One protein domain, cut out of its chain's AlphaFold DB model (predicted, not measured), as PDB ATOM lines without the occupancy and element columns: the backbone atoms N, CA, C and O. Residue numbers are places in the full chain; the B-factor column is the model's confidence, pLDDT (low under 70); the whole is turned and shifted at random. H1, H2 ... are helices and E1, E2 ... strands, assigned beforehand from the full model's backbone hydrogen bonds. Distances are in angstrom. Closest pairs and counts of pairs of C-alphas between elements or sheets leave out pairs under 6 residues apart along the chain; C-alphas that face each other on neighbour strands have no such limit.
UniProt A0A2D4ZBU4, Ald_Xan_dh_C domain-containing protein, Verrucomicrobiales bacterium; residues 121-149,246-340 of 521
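What this domain is: This is residues 121 to 149 and 246 to 340 of the 521 residues of the protein "Ald_Xan_dh_C domain-containing protein" of Verrucomicrobiales bacterium (UniProt A0A2D4ZBU4). A long, twisted sheet of five strands forms a slab with helices H1 and H2 over one face and its other face bare. H1 covers E5 and E4, while H2 packs mainly on E2 and E3. The printed part has 124 residues, with E1, E2, E3, E4, H1, E5 and H2 in chain order; the mixed sheet is ordered E1, E5, E4, E3, E2, and the class is mixed, helices and strands. It is compact, with a radius of gyration of the C-alphas of 15.0 A, and elongated, spanning 46 by 28 by 20 A.

How they stand to each other: Edge strand E1, residues 121 to 126, is antiparallel to E5, residues 300 to 309; N 123 and O 303 are within hydrogen-bond range at 2.9 A. E5 is parallel to E4, residues 263 to 275, with N 268 and O 302 at 2.9 A. E4 forms a hairpin with E3, residues 249 to 257, with N 254 and O 267 at 2.8 A. E3 is antiparallel to edge strand E2, residues 137 to 145, with N 141 and O 253 at 2.9 A. H1, residues 281 to 295, has a height over the sheet of 9.1 A and runs along the strands, at 13 degrees to E5 on the local plane. E4, H1 and E5 make a strand-helix-strand unit, two parallel neighbours with a helix between, its crossover right-handed. H2, residues 319 to 340, is on the same face, making two layers; its closest C-alphas to E2 are Gln 336 and Val 139, 6.8 A apart. H1 and H2 touch, closest at C-alphas 287 and 319, 3.9 A, and run the same way at a steep tilt of 39 degrees. Every O i to N i+4 pair is within hydrogen-bond range in H2, 8 of 11 in H1.

Where its parts are: E1 begins at C-alpha 121 (40.016, -24.009, 16.008). E4 measures 33.9 A, E5 28.6 A, E2 26.0 A, E3 25.0 A and H1 21.8 A. H2, 31.6 A, ends at C-alpha 340 (63.941, -28.579, 35.501).

The domain as a whole: The farthest C-alphas, Asp 260 and Asn 311, are 46.8 A apart. Residues 150 to 245 are not printed, with 6.2 A between C-alphas 149 and 246. Of the links printed whole, none is long. Residues 124 to 134 have pLDDT under 70.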
ATOM      1  N   LEU A 121      39.556 -25.368  15.736       81.12
ATOM      2  CA  LEU A 121      40.016 -24.009  16.008       81.12
ATOM      3  C   LEU A 121      41.541 -24.009  16.038       81.12
ATOM      4  O   LEU A 121      42.163 -24.845  16.697       81.12
ATOM      5  N   LYS A 122      42.155 -23.097  15.286       81.25
ATOM      6  CA  LYS A 122      43.608 -23.042  15.117       81.25
ATOM      7  C   LYS A 122      44.080 -21.613  15.275       81.25
ATOM      8  O   LYS A 122      43.546 -20.729  14.615       81.25
ATOM      9  N   GLU A 123      45.105 -21.440  16.093       76.50
ATOM     10  CA  GLU A 123      45.863 -20.202  16.208       76.50
ATOM     11  C   GLU A 123      47.314 -20.534  15.859       76.50
ATOM     12  O   GLU A 123      47.923 -21.419  16.468       76.50
ATOM     13  N   TYR A 124      47.858 -19.880  14.837       65.94
ATOM     14  CA  TYR A 124      49.209 -20.164  14.371       65.94
ATOM     15  C   TYR A 124      49.939 -18.883  14.006       65.94
ATOM     16  O   TYR A 124      49.576 -18.204  13.044       65.94
ATOM     17  N   GLU A 125      51.022 -18.612  14.725       63.19
ATOM     18  CA  GLU A 125      51.937 -17.521  14.434       63.19
ATOM     19  C   GLU A 125      53.383 -18.042  14.498       63.19
ATOM     20  O   GLU A 125      53.870 -18.511  15.529       63.19
ATOM     21  N   LEU A 126      54.080 -17.997  13.359       56.38
ATOM     22  CA  LEU A 126      55.537 -18.132  13.313       56.38
ATOM     23  C   LEU A 126      56.122 -16.737  13.198       56.38
ATOM     24  O   LEU A 126      56.075 -16.141  12.121       56.38
ATOM     25  N   ILE A 127      56.682 -16.239  14.294       58.22
ATOM     26  CA  ILE A 127      57.220 -14.880  14.326       58.22
ATOM     27  C   ILE A 127      58.704 -14.862  13.964       58.22
ATOM     28  O   ILE A 127      59.183 -13.833  13.495       58.22
ATOM     29  N   ASP A 128      59.439 -15.980  14.063       55.84
ATOM     30  CA  ASP A 128      60.853 -15.953  13.677       55.84
ATOM     31  C   ASP A 128      61.474 -17.304  13.283       55.84
ATOM     32  O   ASP A 128      61.166 -18.344  13.864       55.84
ATOM     33  N   LYS A 129      62.399 -17.273  12.314       53.53
ATOM     34  CA  LYS A 129      63.268 -18.405  11.927       53.53
ATOM     35  C   LYS A 129      64.668 -18.311  12.551       53.53
ATOM     36  O   LYS A 129      65.453 -19.238  12.367       53.53
ATOM     37  N   GLU A 130      64.998 -17.214  13.242       53.16
ATOM     38  CA  GLU A 130      66.349 -16.961  13.770       53.16
ATOM     39  C   GLU A 130      66.631 -17.565  15.157       53.16
ATOM     40  O   GLU A 130      67.795 -17.652  15.552       53.16
ATOM     41  N   VAL A 131      65.620 -18.048  15.892       55.25
ATOM     42  CA  VAL A 131      65.873 -18.805  17.128       55.25
ATOM     43  C   VAL A 131      66.288 -20.223  16.760       55.25
ATOM     44  O   VAL A 131      65.458 -21.049  16.375       55.25
ATOM     45  N   SER A 132      67.585 -20.507  16.880       58.75
ATOM     46  CA  SER A 132      68.091 -21.874  16.802       58.75
ATOM     47  C   SER A 132      67.414 -22.716  17.884       58.75
ATOM     48  O   SER A 132      67.555 -22.436  19.075       58.75
ATOM     49  N   SER A 133      66.684 -23.760  17.484       61.25
ATOM     50  CA  SER A 133      66.076 -24.715  18.421       61.25
ATOM     51  C   SER A 133      67.102 -25.390  19.333       61.25
ATOM     52  O   SER A 133      66.726 -25.915  20.376       61.25
ATOM     53  N   ASP A 134      68.382 -25.373  18.948       63.62
ATOM     54  CA  ASP A 134      69.465 -26.064  19.647       63.62
ATOM     55  C   ASP A 134      69.802 -25.443  21.016       63.62
ATOM     56  O   ASP A 134      70.354 -26.133  21.873       63.62
ATOM     57  N   ASP A 135      69.432 -24.179  21.256       79.62
ATOM     58  CA  ASP A 135      69.698 -23.482  22.526       79.62
ATOM     59  C   ASP A 135      68.517 -23.528  23.513       79.62
ATOM     60  O   ASP A 135      68.647 -23.114  24.673       79.62
ATOM     61  N   LEU A 136      67.356 -24.034  23.081       89.56
ATOM     62  CA  LEU A 136      66.169 -24.132  23.924       89.56
ATOM     63  C   LEU A 136      66.143 -25.451  24.695       89.56
ATOM     64  O   LEU A 136      66.393 -26.533  24.167       89.56
ATOM     65  N   LYS A 137      65.752 -25.357  25.962       93.81
ATOM     66  CA  LYS A 137      65.296 -26.512  26.735       93.81
ATOM     67  C   LYS A 137      63.796 -26.657  26.565       93.81
ATOM     68  O   LYS A 137      63.102 -25.656  26.411       93.81
ATOM     69  N   TYR A 138      63.302 -27.886  26.628       94.50
ATOM     70  CA  TYR A 138      61.887 -28.183  26.449       94.50
ATOM     71  C   TYR A 138      61.331 -28.917  27.660       94.50
ATOM     72  O   TYR A 138      61.975 -29.821  28.188       94.50
ATOM     73  N   VAL A 139      60.121 -28.537  28.053       96.19
ATOM     74  CA  VAL A 139      59.259 -29.340  28.923       96.19
ATOM     75  C   VAL A 139      58.026 -29.757  28.137       96.19
ATOM     76  O   VAL A 139      57.460 -28.958  27.386       96.19
ATOM     77  N   GLU A 140      57.629 -31.013  28.295       96.62
ATOM     78  CA  GLU A 140      56.361 -31.530  27.791       96.62
ATOM     79  C   GLU A 140      55.429 -31.776  28.972       96.62
ATOM     80  O   GLU A 140      55.828 -32.371  29.973       96.62
ATOM     81  N   ILE A 141      54.197 -31.290  28.865       95.44
ATOM     82  CA  ILE A 141      53.231 -31.309  29.958       95.44
ATOM     83  C   ILE A 141      51.908 -31.833  29.426       95.44
ATOM     84  O   ILE A 141      51.342 -31.298  28.468       95.44
ATOM     85  N   ASN A 142      51.421 -32.885  30.077       94.69
ATOM     86  CA  ASN A 142      50.129 -33.486  29.803       94.69
ATOM     87  C   ASN A 142      49.112 -32.936  30.803       94.69
ATOM     88  O   ASN A 142      49.319 -33.021  32.012       94.69
ATOM     89  N   HIS A 143      48.002 -32.407  30.301       91.00
ATOM     90  CA  HIS A 143      46.889 -31.954  31.125       91.00
ATOM     91  C   HIS A 143      45.639 -32.752  30.793       91.00
ATOM     92  O   HIS A 143      45.313 -32.967  29.625       91.00
ATOM     93  N   SER A 144      44.910 -33.128  31.836       89.56
ATOM     94  CA  SER A 144      43.581 -33.707  31.723       89.56
ATOM     95  C   SER A 144      42.648 -32.916  32.623       89.56
ATOM     96  O   SER A 144      42.864 -32.852  33.831       89.56
ATOM     97  N   VAL A 145      41.622 -32.311  32.034       88.69
ATOM     98  CA  VAL A 145      40.514 -31.706  32.772       88.69
ATOM     99  C   VAL A 145      39.322 -32.635  32.563       88.69
ATOM    100  O   VAL A 145      38.888 -32.799  31.420       88.69
ATOM    101  N   PRO A 146      38.841 -33.319  33.613       84.00
ATOM    102  CA  PRO A 146      37.741 -34.258  33.460       84.00
ATOM    103  C   PRO A 146      36.454 -33.510  33.106       84.00
ATOM    104  O   PRO A 146      36.320 -32.310  33.367       84.00
ATOM    105  N   GLU A 147      35.491 -34.247  32.557       82.06
ATOM    106  CA  GLU A 147      34.130 -33.734  32.458       82.06
ATOM    107  C   GLU A 147      33.607 -33.381  33.855       82.06
ATOM    108  O   GLU A 147      33.768 -34.154  34.804       82.06
ATOM    109  N   TYR A 148      32.933 -32.241  33.959       75.44
ATOM    110  CA  TYR A 148      32.129 -31.917  35.127       75.44
ATOM    111  C   TYR A 148      30.786 -31.334  34.705       75.44
ATOM    112  O   TYR A 148      30.643 -30.696  33.657       75.44
ATOM    113  N   ASN A 149      29.794 -31.560  35.559       72.50
ATOM    114  CA  ASN A 149      28.463 -31.009  35.404       72.50
ATOM    115  C   ASN A 149      28.199 -30.069  36.574       72.50
ATOM    116  O   ASN A 149      28.470 -30.429  37.720       72.50
ATOM    117  N   HIS A 246      30.449 -29.412  30.952       82.19
ATOM    118  CA  HIS A 246      31.793 -29.040  30.536       82.19
ATOM    119  C   HIS A 246      32.513 -30.314  30.122       82.19
ATOM    120  O   HIS A 246      32.883 -31.113  30.977       82.19
ATOM    121  N   GLY A 247      32.638 -30.529  28.813       86.62
ATOM    122  CA  GLY A 247      33.216 -31.756  28.274       86.62
ATOM    123  C   GLY A 247      34.672 -31.959  28.687       86.62
ATOM    124  O   GLY A 247      35.383 -31.006  29.011       86.62
ATOM    125  N   GLU A 248      35.101 -33.220  28.669       91.56
ATOM    126  CA  GLU A 248      36.481 -33.620  28.949       91.56
ATOM    127  C   GLU A 248      37.464 -32.867  28.034       91.56
ATOM    128  O   GLU A 248      37.189 -32.621  26.854       91.56
ATOM    129  N   ILE A 249      38.627 -32.509  28.579       94.00
ATOM    130  CA  ILE A 249      39.706 -31.852  27.842       94.00
ATOM    131  C   ILE A 249      40.998 -32.605  28.082       94.00
ATOM    132  O   ILE A 249      41.405 -32.818  29.226       94.00
ATOM    133  N   ARG A 250      41.695 -32.935  26.998       95.56
ATOM    134  CA  ARG A 250      43.055 -33.472  27.047       95.56
ATOM    135  C   ARG A 250      43.984 -32.564  26.278       95.56
ATOM    136  O   ARG A 250      43.701 -32.222  25.134       95.56
ATOM    137  N   MET A 251      45.089 -32.176  26.894       95.69
ATOM    138  CA  MET A 251      46.073 -31.311  26.263       95.69
ATOM    139  C   MET A 251      47.469 -31.882  26.405       95.69
ATOM    140  O   MET A 251      47.840 -32.376  27.467       95.69
ATOM    141  N   VAL A 252      48.255 -31.721  25.349       96.56
ATOM    142  CA  VAL A 252      49.709 -31.854  25.399       96.56
ATOM    143  C   VAL A 252      50.292 -30.504  25.031       96.56
ATOM    144  O   VAL A 252      49.956 -29.944  23.982       96.56
ATOM    145  N   SER A 253      51.135 -29.965  25.906       95.62
ATOM    146  CA  SER A 253      51.875 -28.735  25.652       95.62
ATOM    147  C   SER A 253      53.375 -29.005  25.650       95.62
ATOM    148  O   SER A 253      53.890 -29.715  26.508       95.62
ATOM    149  N   THR A 254      54.079 -28.441  24.674       95.88
ATOM    150  CA  THR A 254      55.538 -28.465  24.582       95.88
ATOM    151  C   THR A 254      56.034 -27.031  24.660       95.88
ATOM    152  O   THR A 254      55.803 -26.229  23.748       95.88
ATOM    153  N   VAL A 255      56.710 -26.700  25.758       95.75
ATOM    154  CA  VAL A 255      57.167 -25.340  26.058       95.75
ATOM    155  C   VAL A 255      58.686 -25.288  25.984       95.75
ATOM    156  O   VAL A 255      59.377 -25.976  26.733       95.75
ATOM    157  N   GLY A 256      59.201 -24.478  25.060       94.75
ATOM    158  CA  GLY A 256      60.625 -24.220  24.875       94.75
ATOM    159  C   GLY A 256      61.056 -22.932  25.571       94.75
ATOM    160  O   GLY A 256      60.410 -21.892  25.405       94.75
ATOM    161  N   TYR A 257      62.148 -22.987  26.332       94.56
ATOM    162  CA  TYR A 257      62.635 -21.881  27.154       94.56
ATOM    163  C   TYR A 257      64.164 -21.753  27.154       94.56
ATOM    164  O   TYR A 257      64.900 -22.723  26.961       94.56
ATOM    165  N   GLU A 258      64.639 -20.530  27.387       92.75
ATOM    166  CA  GLU A 258      66.057 -20.171  27.466       92.75
ATOM    167  C   GLU A 258      66.660 -20.471  28.849       92.75
ATOM    168  O   GLU A 258      65.970 -20.736  29.836       92.75
ATOM    169  N   SER A 259      67.989 -20.382  28.956       91.06
ATOM    170  CA  SER A 259      68.718 -20.615  30.215       91.06
ATOM    171  C   SER A 259      68.306 -19.690  31.374       91.06
ATOM    172  O   SER A 259      68.455 -20.052  32.548       91.06
ATOM    173  N   ASP A 260      67.764 -18.510  31.071       91.75
ATOM    174  CA  ASP A 260      67.229 -17.569  32.049       91.75
ATOM    175  C   ASP A 260      65.767 -17.856  32.435       91.75
ATOM    176  O   ASP A 260      65.255 -17.193  33.332       91.75
ATOM    177  N   CYS A 261      65.142 -18.891  31.861       94.06
ATOM    178  CA  CYS A 261      63.735 -19.284  32.011       94.06
ATOM    179  C   CYS A 261      62.725 -18.458  31.200       94.06
ATOM    180  O   CYS A 261      61.525 -18.582  31.449       94.06
ATOM    181  N   LYS A 262      63.161 -17.632  30.242       92.44
ATOM    182  CA  LYS A 262      62.251 -16.972  29.299       92.44
ATOM    183  C   LYS A 262      61.678 -17.988  28.307       92.44
ATOM    184  O   LYS A 262      62.429 -18.731  27.683       92.44
ATOM    185  N   ILE A 263      60.356 -18.018  28.148       93.56
ATOM    186  CA  ILE A 263      59.670 -18.871  27.169       93.56
ATOM    187  C   ILE A 263      59.826 -18.260  25.771       93.56
ATOM    188  O   ILE A 263      59.646 -17.055  25.586       93.56
ATOM    189  N   ARG A 264      60.174 -19.102  24.793       92.06
ATOM    190  CA  ARG A 264      60.382 -18.733  23.380       92.06
ATOM    191  C   ARG A 264      59.577 -19.569  22.394       92.06
ATOM    192  O   ARG A 264      59.471 -19.195  21.230       92.06
ATOM    193  N   SER A 265      59.036 -20.698  22.841       91.69
ATOM    194  CA  SER A 265      58.263 -21.608  22.005       91.69
ATOM    195  C   SER A 265      57.122 -22.204  22.810       91.69
ATOM    196  O   SER A 265      57.350 -22.728  23.898       91.69
ATOM    197  N   VAL A 266      55.924 -22.213  22.241       92.44
ATOM    198  CA  VAL A 266      54.769 -22.939  22.764       92.44
ATOM    199  C   VAL A 266      54.102 -23.676  21.615       92.44
ATOM    200  O   VAL A 266      53.675 -23.070  20.632       92.44
ATOM    201  N   LYS A 267      54.007 -24.997  21.752       93.88
ATOM    202  CA  LYS A 267      53.139 -25.835  20.927       93.88
ATOM    203  C   LYS A 267      52.100 -26.474  21.822       93.88
ATOM    204  O   LYS A 267      52.463 -27.035  22.852       93.88
ATOM    205  N   LEU A 268      50.833 -26.408  21.441       95.00
ATOM    206  CA  LEU A 268      49.746 -26.989  22.217       95.00
ATOM    207  C   LEU A 268      48.761 -27.711  21.310       95.00
ATOM    208  O   LEU A 268      48.351 -27.199  20.265       95.00
ATOM    209  N   ARG A 269      48.385 -28.918  21.724       95.44
ATOM    210  CA  ARG A 269      47.328 -29.718  21.106       95.44
ATOM    211  C   ARG A 269      46.285 -30.011  22.165       95.44
ATOM    212  O   ARG A 269      46.578 -30.722  23.121       95.44
ATOM    213  N   MET A 270      45.105 -29.432  22.003       96.06
ATOM    214  CA  MET A 270      43.936 -29.641  22.845       96.06
ATOM    215  C   MET A 270      42.944 -30.520  22.090       96.06
ATOM    216  O   MET A 270      42.610 -30.225  20.951       96.06
ATOM    217  N   LYS A 271      42.451 -31.569  22.740       96.19
ATOM    218  CA  LYS A 271      41.244 -32.288  22.344       96.19
ATOM    219  C   LYS A 271      40.149 -31.925  23.328       96.19
ATOM    220  O   LYS A 271      40.332 -32.117  24.531       96.19
ATOM    221  N   LEU A 272      39.050 -31.389  22.818       95.62
ATOM    222  CA  LEU A 272      37.899 -30.963  23.604       95.62
ATOM    223  C   LEU A 272      36.676 -31.766  23.180       95.62
ATOM    224  O   LEU A 272      36.263 -31.705  22.021       95.62
ATOM    225  N   ASP A 273      36.055 -32.447  24.135       94.88
ATOM    226  CA  ASP A 273      34.723 -32.994  23.940       94.88
ATOM    227  C   ASP A 273      33.691 -31.856  23.880       94.88
ATOM    228  O   ASP A 273      33.371 -31.190  24.872       94.88
ATOM    229  N   CYS A 274      33.186 -31.601  22.675       93.38
ATOM    230  CA  CYS A 274      32.204 -30.550  22.440       93.38
ATOM    231  C   CYS A 274      30.766 -31.036  22.626       93.38
ATOM    232  O   CYS A 274      29.866 -30.205  22.694       93.38
ATOM    233  N   GLY A 275      30.532 -32.345  22.727       93.69
ATOM    234  CA  GLY A 275      29.199 -32.919  22.614       93.69
ATOM    235  C   GLY A 275      28.726 -33.058  21.164       93.69
ATOM    236  O   GLY A 275      29.472 -32.894  20.188       93.69
ATOM    237  N   SER A 276      27.431 -33.327  21.043       93.38
ATOM    238  CA  SER A 276      26.679 -33.478  19.787       93.38
ATOM    239  C   SER A 276      26.751 -32.281  18.870       93.38
ATOM    240  O   SER A 276      26.835 -32.420  17.649       93.38
ATOM    241  N   GLN A 277      26.763 -31.093  19.453       92.62
ATOM    242  CA  GLN A 277      26.875 -29.845  18.730       92.62
ATOM    243  C   GLN A 277      28.034 -29.047  19.286       92.62
ATOM    244  O   GLN A 277      28.502 -29.273  20.394       92.62
ATOM    245  N   SER A 278      28.475 -28.081  18.497       90.56
ATOM    246  CA  SER A 278      29.523 -27.138  18.863       90.56
ATOM    247  C   SER A 278      29.295 -26.520  20.250       90.56
ATOM    248  O   SER A 278      30.271 -26.227  20.943       90.56
ATOM    249  N   GLY A 279      28.036 -26.294  20.646       91.00
ATOM    250  CA  GLY A 279      27.718 -25.598  21.886       91.00
ATOM    251  C   GLY A 279      28.448 -24.257  21.925       91.00
ATOM    252  O   GLY A 279      28.632 -23.626  20.879       91.00
ATOM    253  N   THR A 280      28.952 -23.895  23.098       88.62
ATOM    254  CA  THR A 280      29.768 -22.698  23.347       88.62
ATOM    255  C   THR A 280      31.272 -23.004  23.404       88.62
ATOM    256  O   THR A 280      32.053 -22.235  23.959       88.62
ATOM    257  N   SER A 281      31.737 -24.109  22.807       91.12
ATOM    258  CA  SER A 281      33.168 -24.482  22.836       91.12
ATOM    259  C   SER A 281      34.112 -23.429  22.231       91.12
ATOM    260  O   SER A 281      35.251 -23.307  22.680       91.12
ATOM    261  N   SER A 282      33.646 -22.620  21.273       89.44
ATOM    262  CA  SER A 282      34.407 -21.472  20.759       89.44
ATOM    263  C   SER A 282      34.648 -20.402  21.829       89.44
ATOM    264  O   SER A 282      35.695 -19.759  21.827       89.44
ATOM    265  N   GLU A 283      33.722 -20.240  22.775       87.44
ATOM    266  CA  GLU A 283      33.860 -19.289  23.880       87.44
ATOM    267  C   GLU A 283      34.868 -19.758  24.921       87.44
ATOM    268  O   GLU A 283      35.667 -18.961  25.417       87.44
ATOM    269  N   LEU A 284      34.899 -21.064  25.199       90.44
ATOM    270  CA  LEU A 284      35.978 -21.662  25.979       90.44
ATOM    271  C   LEU A 284      37.328 -21.422  25.299       90.44
ATOM    272  O   LEU A 284      38.278 -20.996  25.952       90.44
ATOM    273  N   TRP A 285      37.425 -21.649  23.988       92.44
ATOM    274  CA  TRP A 285      38.673 -21.409  23.264       92.44
ATOM    275  C   TRP A 285      39.106 -19.939  23.317       92.44
ATOM    276  O   TRP A 285      40.264 -19.650  23.609       92.44
ATOM    277  N   LEU A 286      38.174 -19.001  23.136       89.75
ATOM    278  CA  LEU A 286      38.443 -17.569  23.269       89.75
ATOM    279  C   LEU A 286      38.979 -17.216  24.665       89.75
ATOM    280  O   LEU A 286      39.970 -16.501  24.796       89.75
ATOM    281  N   GLY A 287      38.353 -17.749  25.715       89.75
ATOM    282  CA  GLY A 287      38.824 -17.594  27.089       89.75
ATOM    283  C   GLY A 287      40.240 -18.113  27.299       89.75
ATOM    284  O   GLY A 287      41.070 -17.440  27.908       89.75
ATOM    285  N   PHE A 288      40.526 -19.294  26.760       93.38
ATOM    286  CA  PHE A 288      41.848 -19.906  26.814       93.38
ATOM    287  C   PHE A 288      42.906 -19.010  26.154       93.38
ATOM    288  O   PHE A 288      43.941 -18.712  26.760       93.38
ATOM    289  N   LEU A 289      42.610 -18.498  24.956       90.56
ATOM    290  CA  LEU A 289      43.480 -17.570  24.238       90.56
ATOM    291  C   LEU A 289      43.685 -16.247  24.987       90.56
ATOM    292  O   LEU A 289      44.810 -15.754  25.019       90.56
ATOM    293  N   ASN A 290      42.668 -15.708  25.674       87.56
ATOM    294  CA  ASN A 290      42.810 -14.479  26.474       87.56
ATOM    295  C   ASN A 290      43.928 -14.564  27.534       87.56
ATOM    296  O   ASN A 290      44.440 -13.524  27.965       87.56
ATOM    297  N   VAL A 291      44.305 -15.774  27.964       90.56
ATOM    298  CA  VAL A 291      45.421 -16.009  28.893       90.56
ATOM    299  C   VAL A 291      46.694 -16.417  28.157       90.56
ATOM    300  O   VAL A 291      47.754 -15.845  28.403       90.56
ATOM    301  N   ILE A 292      46.620 -17.378  27.234       89.62
ATOM    302  CA  ILE A 292      47.814 -17.903  26.556       89.62
ATOM    303  C   ILE A 292      48.448 -16.882  25.602       89.62
ATOM    304  O   ILE A 292      49.671 -16.881  25.455       89.62
ATOM    305  N   ASN A 293      47.673 -15.950  25.036       85.94
ATOM    306  CA  ASN A 293      48.170 -14.934  24.099       85.94
ATOM    307  C   ASN A 293      49.224 -13.995  24.693       85.94
ATOM    308  O   ASN A 293      49.928 -13.335  23.943       85.94
ATOM    309  N   GLN A 294      49.429 -13.962  26.011       83.81
ATOM    310  CA  GLN A 294      50.597 -13.276  26.576       83.81
ATOM    311  C   GLN A 294      51.936 -13.871  26.096       83.81
ATOM    312  O   GLN A 294      52.967 -13.207  26.166       83.81
ATOM    313  N   LEU A 295      51.931 -15.117  25.608       85.12
ATOM    314  CA  LEU A 295      53.074 -15.797  25.006       85.12
ATOM    315  C   LEU A 295      53.117 -15.638  23.478       85.12
ATOM    316  O   LEU A 295      53.986 -16.238  22.854       85.12
ATOM    317  N   ASN A 296      52.250 -14.821  22.868       77.31
ATOM    318  CA  ASN A 296      52.251 -14.609  21.415       77.31
ATOM    319  C   ASN A 296      53.558 -13.993  20.896       77.31
ATOM    320  O   ASN A 296      53.877 -14.146  19.735       77.31
ATOM    321  N   HIS A 297      54.365 -13.372  21.756       79.69
ATOM    322  CA  HIS A 297      55.708 -12.892  21.429       79.69
ATOM    323  C   HIS A 297      56.746 -14.016  21.219       79.69
ATOM    324  O   HIS A 297      57.914 -13.729  20.948       79.69
ATOM    325  N   CYS A 298      56.368 -15.283  21.419       83.06
ATOM    326  CA  CYS A 298      57.228 -16.438  21.177       83.06
ATOM    327  C   CYS A 298      57.535 -16.598  19.684       83.06
ATOM    328  O   CYS A 298      56.685 -16.377  18.829       83.06
ATOM    329  N   SER A 299      58.739 -17.069  19.363       82.81
ATOM    330  CA  SER A 299      59.138 -17.343  17.977       82.81
ATOM    331  C   SER A 299      58.319 -18.475  17.351       82.81
ATOM    332  O   SER A 299      58.094 -18.480  16.141       82.81
ATOM    333  N   ILE A 300      57.853 -19.414  18.183       84.88
ATOM    334  CA  ILE A 300      56.911 -20.473  17.813       84.88
ATOM    335  C   ILE A 300      55.678 -20.359  18.713       84.88
ATOM    336  O   ILE A 300      55.787 -20.561  19.925       84.88
ATOM    337  N   PHE A 301      54.518 -20.091  18.116       88.50
ATOM    338  CA  PHE A 301      53.223 -20.060  18.789       88.50
ATOM    339  C   PHE A 301      52.203 -20.848  17.954       88.50
ATOM    340  O   PHE A 301      51.653 -20.358  16.971       88.50
ATOM    341  N   ASP A 302      52.023 -22.124  18.297       90.38
ATOM    342  CA  ASP A 302      51.245 -23.087  17.506       90.38
ATOM    343  C   ASP A 302      50.238 -23.809  18.406       90.38
ATOM    344  O   ASP A 302      50.583 -24.757  19.120       90.38
ATOM    345  N   LEU A 303      48.988 -23.349  18.379       92.81
ATOM    346  CA  LEU A 303      47.912 -23.846  19.225       92.81
ATOM    347  C   LEU A 303      46.793 -24.426  18.358       92.81
ATOM    348  O   LEU A 303      46.256 -23.767  17.467       92.81
ATOM    349  N   ILE A 304      46.404 -25.665  18.643       93.12
ATOM    350  CA  ILE A 304      45.297 -26.334  17.955       93.12
ATOM    351  C   ILE A 304      44.328 -26.878  18.996       93.12
ATOM    352  O   ILE A 304      44.753 -27.524  19.956       93.12
ATOM    353  N   CYS A 305      43.040 -26.636  18.769       94.75
ATOM    354  CA  CYS A 305      41.939 -27.261  19.480       94.75
ATOM    355  C   CYS A 305      41.122 -28.115  18.505       94.75
ATOM    356  O   CYS A 305      40.376 -27.596  17.667       94.75
ATOM    357  N   ASP A 306      41.293 -29.428  18.629       94.19
ATOM    358  CA  ASP A 306      40.492 -30.433  17.946       94.19
ATOM    359  C   ASP A 306      39.175 -30.601  18.708       94.19
ATOM    360  O   ASP A 306      39.139 -30.957  19.893       94.19
ATOM    361  N   ARG A 307      38.076 -30.289  18.022       94.38
ATOM    362  CA  ARG A 307      36.741 -30.215  18.621       94.38
ATOM    363  C   ARG A 307      35.990 -31.508  18.365       94.38
ATOM    364  O   ARG A 307      35.228 -31.620  17.410       94.38
ATOM    365  N   CYS A 308      36.209 -32.486  19.233       95.88
ATOM    366  CA  CYS A 308      35.617 -33.814  19.142       95.88
ATOM    367  C   CYS A 308      34.084 -33.745  19.231       95.88
ATOM    368  O   CYS A 308      33.533 -33.178  20.180       95.88
ATOM    369  N   LYS A 309      33.400 -34.337  18.244       96.25
ATOM    370  CA  LYS A 309      31.942 -34.483  18.207       96.25
ATOM    371  C   LYS A 309      31.554 -35.846  18.787       96.25
ATOM    372  O   LYS A 309      31.997 -36.886  18.305       96.25
ATOM    373  N   THR A 310      30.700 -35.831  19.802       95.56
ATOM    374  CA  THR A 310      30.193 -37.018  20.521       95.56
ATOM    375  C   THR A 310      28.665 -36.990  20.547       95.56
ATOM    376  O   THR A 310      28.069 -36.029  20.092       95.56
ATOM    377  N   ASN A 311      27.988 -38.008  21.067       94.81
ATOM    378  CA  ASN A 311      26.535 -38.035  21.262       94.81
ATOM    379  C   ASN A 311      26.142 -37.650  22.696       94.81
ATOM    380  O   ASN A 311      25.263 -38.241  23.326       94.81
ATOM    381  N   GLU A 312      26.834 -36.642  23.217       91.31
ATOM    382  CA  GLU A 312      26.634 -36.090  24.553       91.31
ATOM    383  C   GLU A 312      26.041 -34.677  24.474       91.31
ATOM    384  O   GLU A 312      25.960 -34.062  23.401       91.31
ATOM    385  N   VAL A 313      25.594 -34.155  25.619       89.44
ATOM    386  CA  VAL A 313      25.036 -32.797  25.707       89.44
ATOM    387  C   VAL A 313      26.060 -31.794  25.147       89.44
ATOM    388  O   VAL A 313      27.253 -31.921  25.445       89.44
ATOM    389  N   PRO A 314      25.647 -30.815  24.323       90.38
ATOM    390  CA  PRO A 314      26.554 -29.784  23.834       90.38
ATOM    391  C   PRO A 314      27.283 -29.078  24.979       90.38
ATOM    392  O   PRO A 314      26.712 -28.813  26.037       90.38
ATOM    393  N   ASN A 315      28.557 -28.773  24.756       87.06
ATOM    394  CA  ASN A 315      29.396 -28.095  25.731       87.06
ATOM    395  C   ASN A 315      28.823 -26.702  26.047       87.06
ATOM    396  O   ASN A 315      28.576 -25.914  25.134       87.06
ATOM    397  N   GLY A 316      28.625 -26.420  27.335       83.06
ATOM    398  CA  GLY A 316      28.109 -25.153  27.860       83.06
ATOM    399  C   GLY A 316      29.168 -24.314  28.580       83.06
ATOM    400  O   GLY A 316      28.842 -23.511  29.449       83.06
ATOM    401  N   SER A 317      30.451 -24.528  28.281       84.12
ATOM    402  CA  SER A 317      31.541 -23.762  28.889       84.12
ATOM    403  C   SER A 317      31.605 -22.340  28.357       84.12
ATOM    404  O   SER A 317      31.188 -22.055  27.238       84.12
ATOM    405  N   ASN A 318      32.209 -21.446  29.123       80.69
ATOM    406  CA  ASN A 318      32.312 -20.039  28.756       80.69
ATOM    407  C   ASN A 318      33.765 -19.541  28.728       80.69
ATOM    408  O   ASN A 318      34.727 -20.278  28.953       80.69
ATOM    409  N   VAL A 319      33.912 -18.240  28.473       85.62
ATOM    410  CA  VAL A 319      35.205 -17.545  28.431       85.62
ATOM    411  C   VAL A 319      35.967 -17.654  29.761       85.62
ATOM    412  O   VAL A 319      37.193 -17.700  29.763       85.62
ATOM    413  N   TYR A 320      35.284 -17.728  30.907       87.62
ATOM    414  CA  TYR A 320      35.946 -17.823  32.212       87.62
ATOM    415  C   TYR A 320      36.497 -19.230  32.425       87.62
ATOM    416  O   TYR A 320      37.610 -19.377  32.926       87.62
ATOM    417  N   ASP A 321      35.767 -20.259  31.985       86.75
ATOM    418  CA  ASP A 321      36.253 -21.638  31.996       86.75
ATOM    419  C   ASP A 321      37.508 -21.792  31.147       86.75
ATOM    420  O   ASP A 321      38.497 -22.362  31.610       86.75
ATOM    421  N   GLY A 322      37.473 -21.235  29.937       91.19
ATOM    422  CA  GLY A 322      38.615 -21.177  29.037       91.19
ATOM    423  C   GLY A 322      39.823 -20.499  29.663       91.19
ATOM    424  O   GLY A 322      40.912 -21.068  29.682       91.19
ATOM    425  N   ALA A 323      39.627 -19.302  30.219       91.94
ATOM    426  CA  ALA A 323      40.697 -18.533  30.849       91.94
ATOM    427  C   ALA A 323      41.282 -19.256  32.069       91.94
ATOM    428  O   ALA A 323      42.498 -19.276  32.256       91.94
ATOM    429  N   TRP A 324      40.437 -19.920  32.857       92.44
ATOM    430  CA  TRP A 324      40.867 -20.742  33.983       92.44
ATOM    431  C   TRP A 324      41.766 -21.898  33.515       92.44
ATOM    432  O   TRP A 324      42.826 -22.124  34.096       92.44
ATOM    433  N   ILE A 325      41.401 -22.582  32.421       93.38
ATOM    434  CA  ILE A 325      42.213 -23.655  31.817       93.38
ATOM    435  C   ILE A 325      43.518 -23.098  31.235       93.38
ATOM    436  O   ILE A 325      44.579 -23.694  31.413       93.38
ATOM    437  N   GLY A 326      43.469 -21.938  30.576       94.25
ATOM    438  CA  GLY A 326      44.662 -21.262  30.064       94.25
ATOM    439  C   GLY A 326      45.645 -20.920  31.183       94.25
ATOM    440  O   GLY A 326      46.846 -21.149  31.049       94.25
ATOM    441  N   LEU A 327      45.138 -20.446  32.326       94.69
ATOM    442  CA  LEU A 327      45.957 -20.165  33.502       94.69
ATOM    443  C   LEU A 327      46.544 -21.442  34.113       94.69
ATOM    444  O   LEU A 327      47.703 -21.425  34.514       94.69
ATOM    445  N   LEU A 328      45.797 -22.551  34.137       94.62
ATOM    446  CA  LEU A 328      46.307 -23.860  34.565       94.62
ATOM    447  C   LEU A 328      47.504 -24.314  33.731       94.62
ATOM    448  O   LEU A 328      48.544 -24.644  34.297       94.62
ATOM    449  N   VAL A 329      47.370 -24.300  32.404       94.44
ATOM    450  CA  VAL A 329      48.447 -24.710  31.488       94.44
ATOM    451  C   VAL A 329      49.685 -23.838  31.681       94.44
ATOM    452  O   VAL A 329      50.801 -24.339  31.806       94.44
ATOM    453  N   LEU A 330      49.488 -22.522  31.740       93.94
ATOM    454  CA  LEU A 330      50.573 -21.570  31.920       93.94
ATOM    455  C   LEU A 330      51.305 -21.761  33.254       93.94
ATOM    456  O   LEU A 330      52.534 -21.774  33.308       93.94
ATOM    457  N   GLU A 331      50.547 -21.858  34.342       94.56
ATOM    458  CA  GLU A 331      51.104 -21.923  35.685       94.56
ATOM    459  C   GLU A 331      51.866 -23.236  35.905       94.56
ATOM    460  O   GLU A 331      52.941 -23.236  36.510       94.56
ATOM    461  N   GLU A 332      51.379 -24.335  35.333       94.69
ATOM    462  CA  GLU A 332      52.100 -25.605  35.332       94.69
ATOM    463  C   GLU A 332      53.374 -25.538  34.479       94.69
ATOM    464  O   GLU A 332      54.420 -26.022  34.907       94.69
ATOM    465  N   ALA A 333      53.350 -24.854  33.328       95.50
ATOM    466  CA  ALA A 333      54.568 -24.601  32.558       95.50
ATOM    467  C   ALA A 333      55.622 -23.858  33.386       95.50
ATOM    468  O   ALA A 333      56.797 -24.232  33.378       95.50
ATOM    469  N   TYR A 334      55.219 -22.859  34.175       95.38
ATOM    470  CA  TYR A 334      56.140 -22.182  35.086       95.38
ATOM    471  C   TYR A 334      56.688 -23.106  36.177       95.38
ATOM    472  O   TYR A 334      57.885 -23.035  36.473       95.38
ATOM    473  N   ARG A 335      55.850 -23.973  36.763       94.94
ATOM    474  CA  ARG A 335      56.269 -24.970  37.766       94.94
ATOM    475  C   ARG A 335      57.294 -25.948  37.189       94.94
ATOM    476  O   ARG A 335      58.363 -26.107  37.779       94.94
ATOM    477  N   GLN A 336      57.019 -26.531  36.023       95.88
ATOM    478  CA  GLN A 336      57.904 -27.503  35.372       95.88
ATOM    479  C   GLN A 336      59.234 -26.871  34.946       95.88
ATOM    480  O   GLN A 336      60.300 -27.412  35.231       95.88
ATOM    481  N   ILE A 337      59.208 -25.661  34.373       97.06
ATOM    482  CA  ILE A 337      60.438 -24.916  34.065       97.06
ATOM    483  C   ILE A 337      61.240 -24.645  35.342       97.06
ATOM    484  O   ILE A 337      62.463 -24.794  35.339       97.06
ATOM    485  N   ALA A 338      60.593 -24.239  36.438       95.88
ATOM    486  CA  ALA A 338      61.273 -23.973  37.706       95.88
ATOM    487  C   ALA A 338      61.965 -25.229  38.259       95.88
ATOM    488  O   ALA A 338      63.120 -25.140  38.687       95.88
ATOM    489  N   LEU A 339      61.288 -26.379  38.190       94.69
ATOM    490  CA  LEU A 339      61.811 -27.680  38.600       94.69
ATOM    491  C   LEU A 339      63.040 -28.076  37.762       94.69
ATOM    492  O   LEU A 339      64.139 -28.205  38.304       94.69
ATOM    493  N   GLU A 340      62.890 -28.146  36.438       94.94
ATOM    494  CA  GLU A 340      63.941 -28.579  35.501       94.94
ATOM    495  C   GLU A 340      65.150 -27.632  35.459       94.94
ATOM    496  O   GLU A 340      66.299 -28.030  35.256       94.94
TER     497      GLU A 340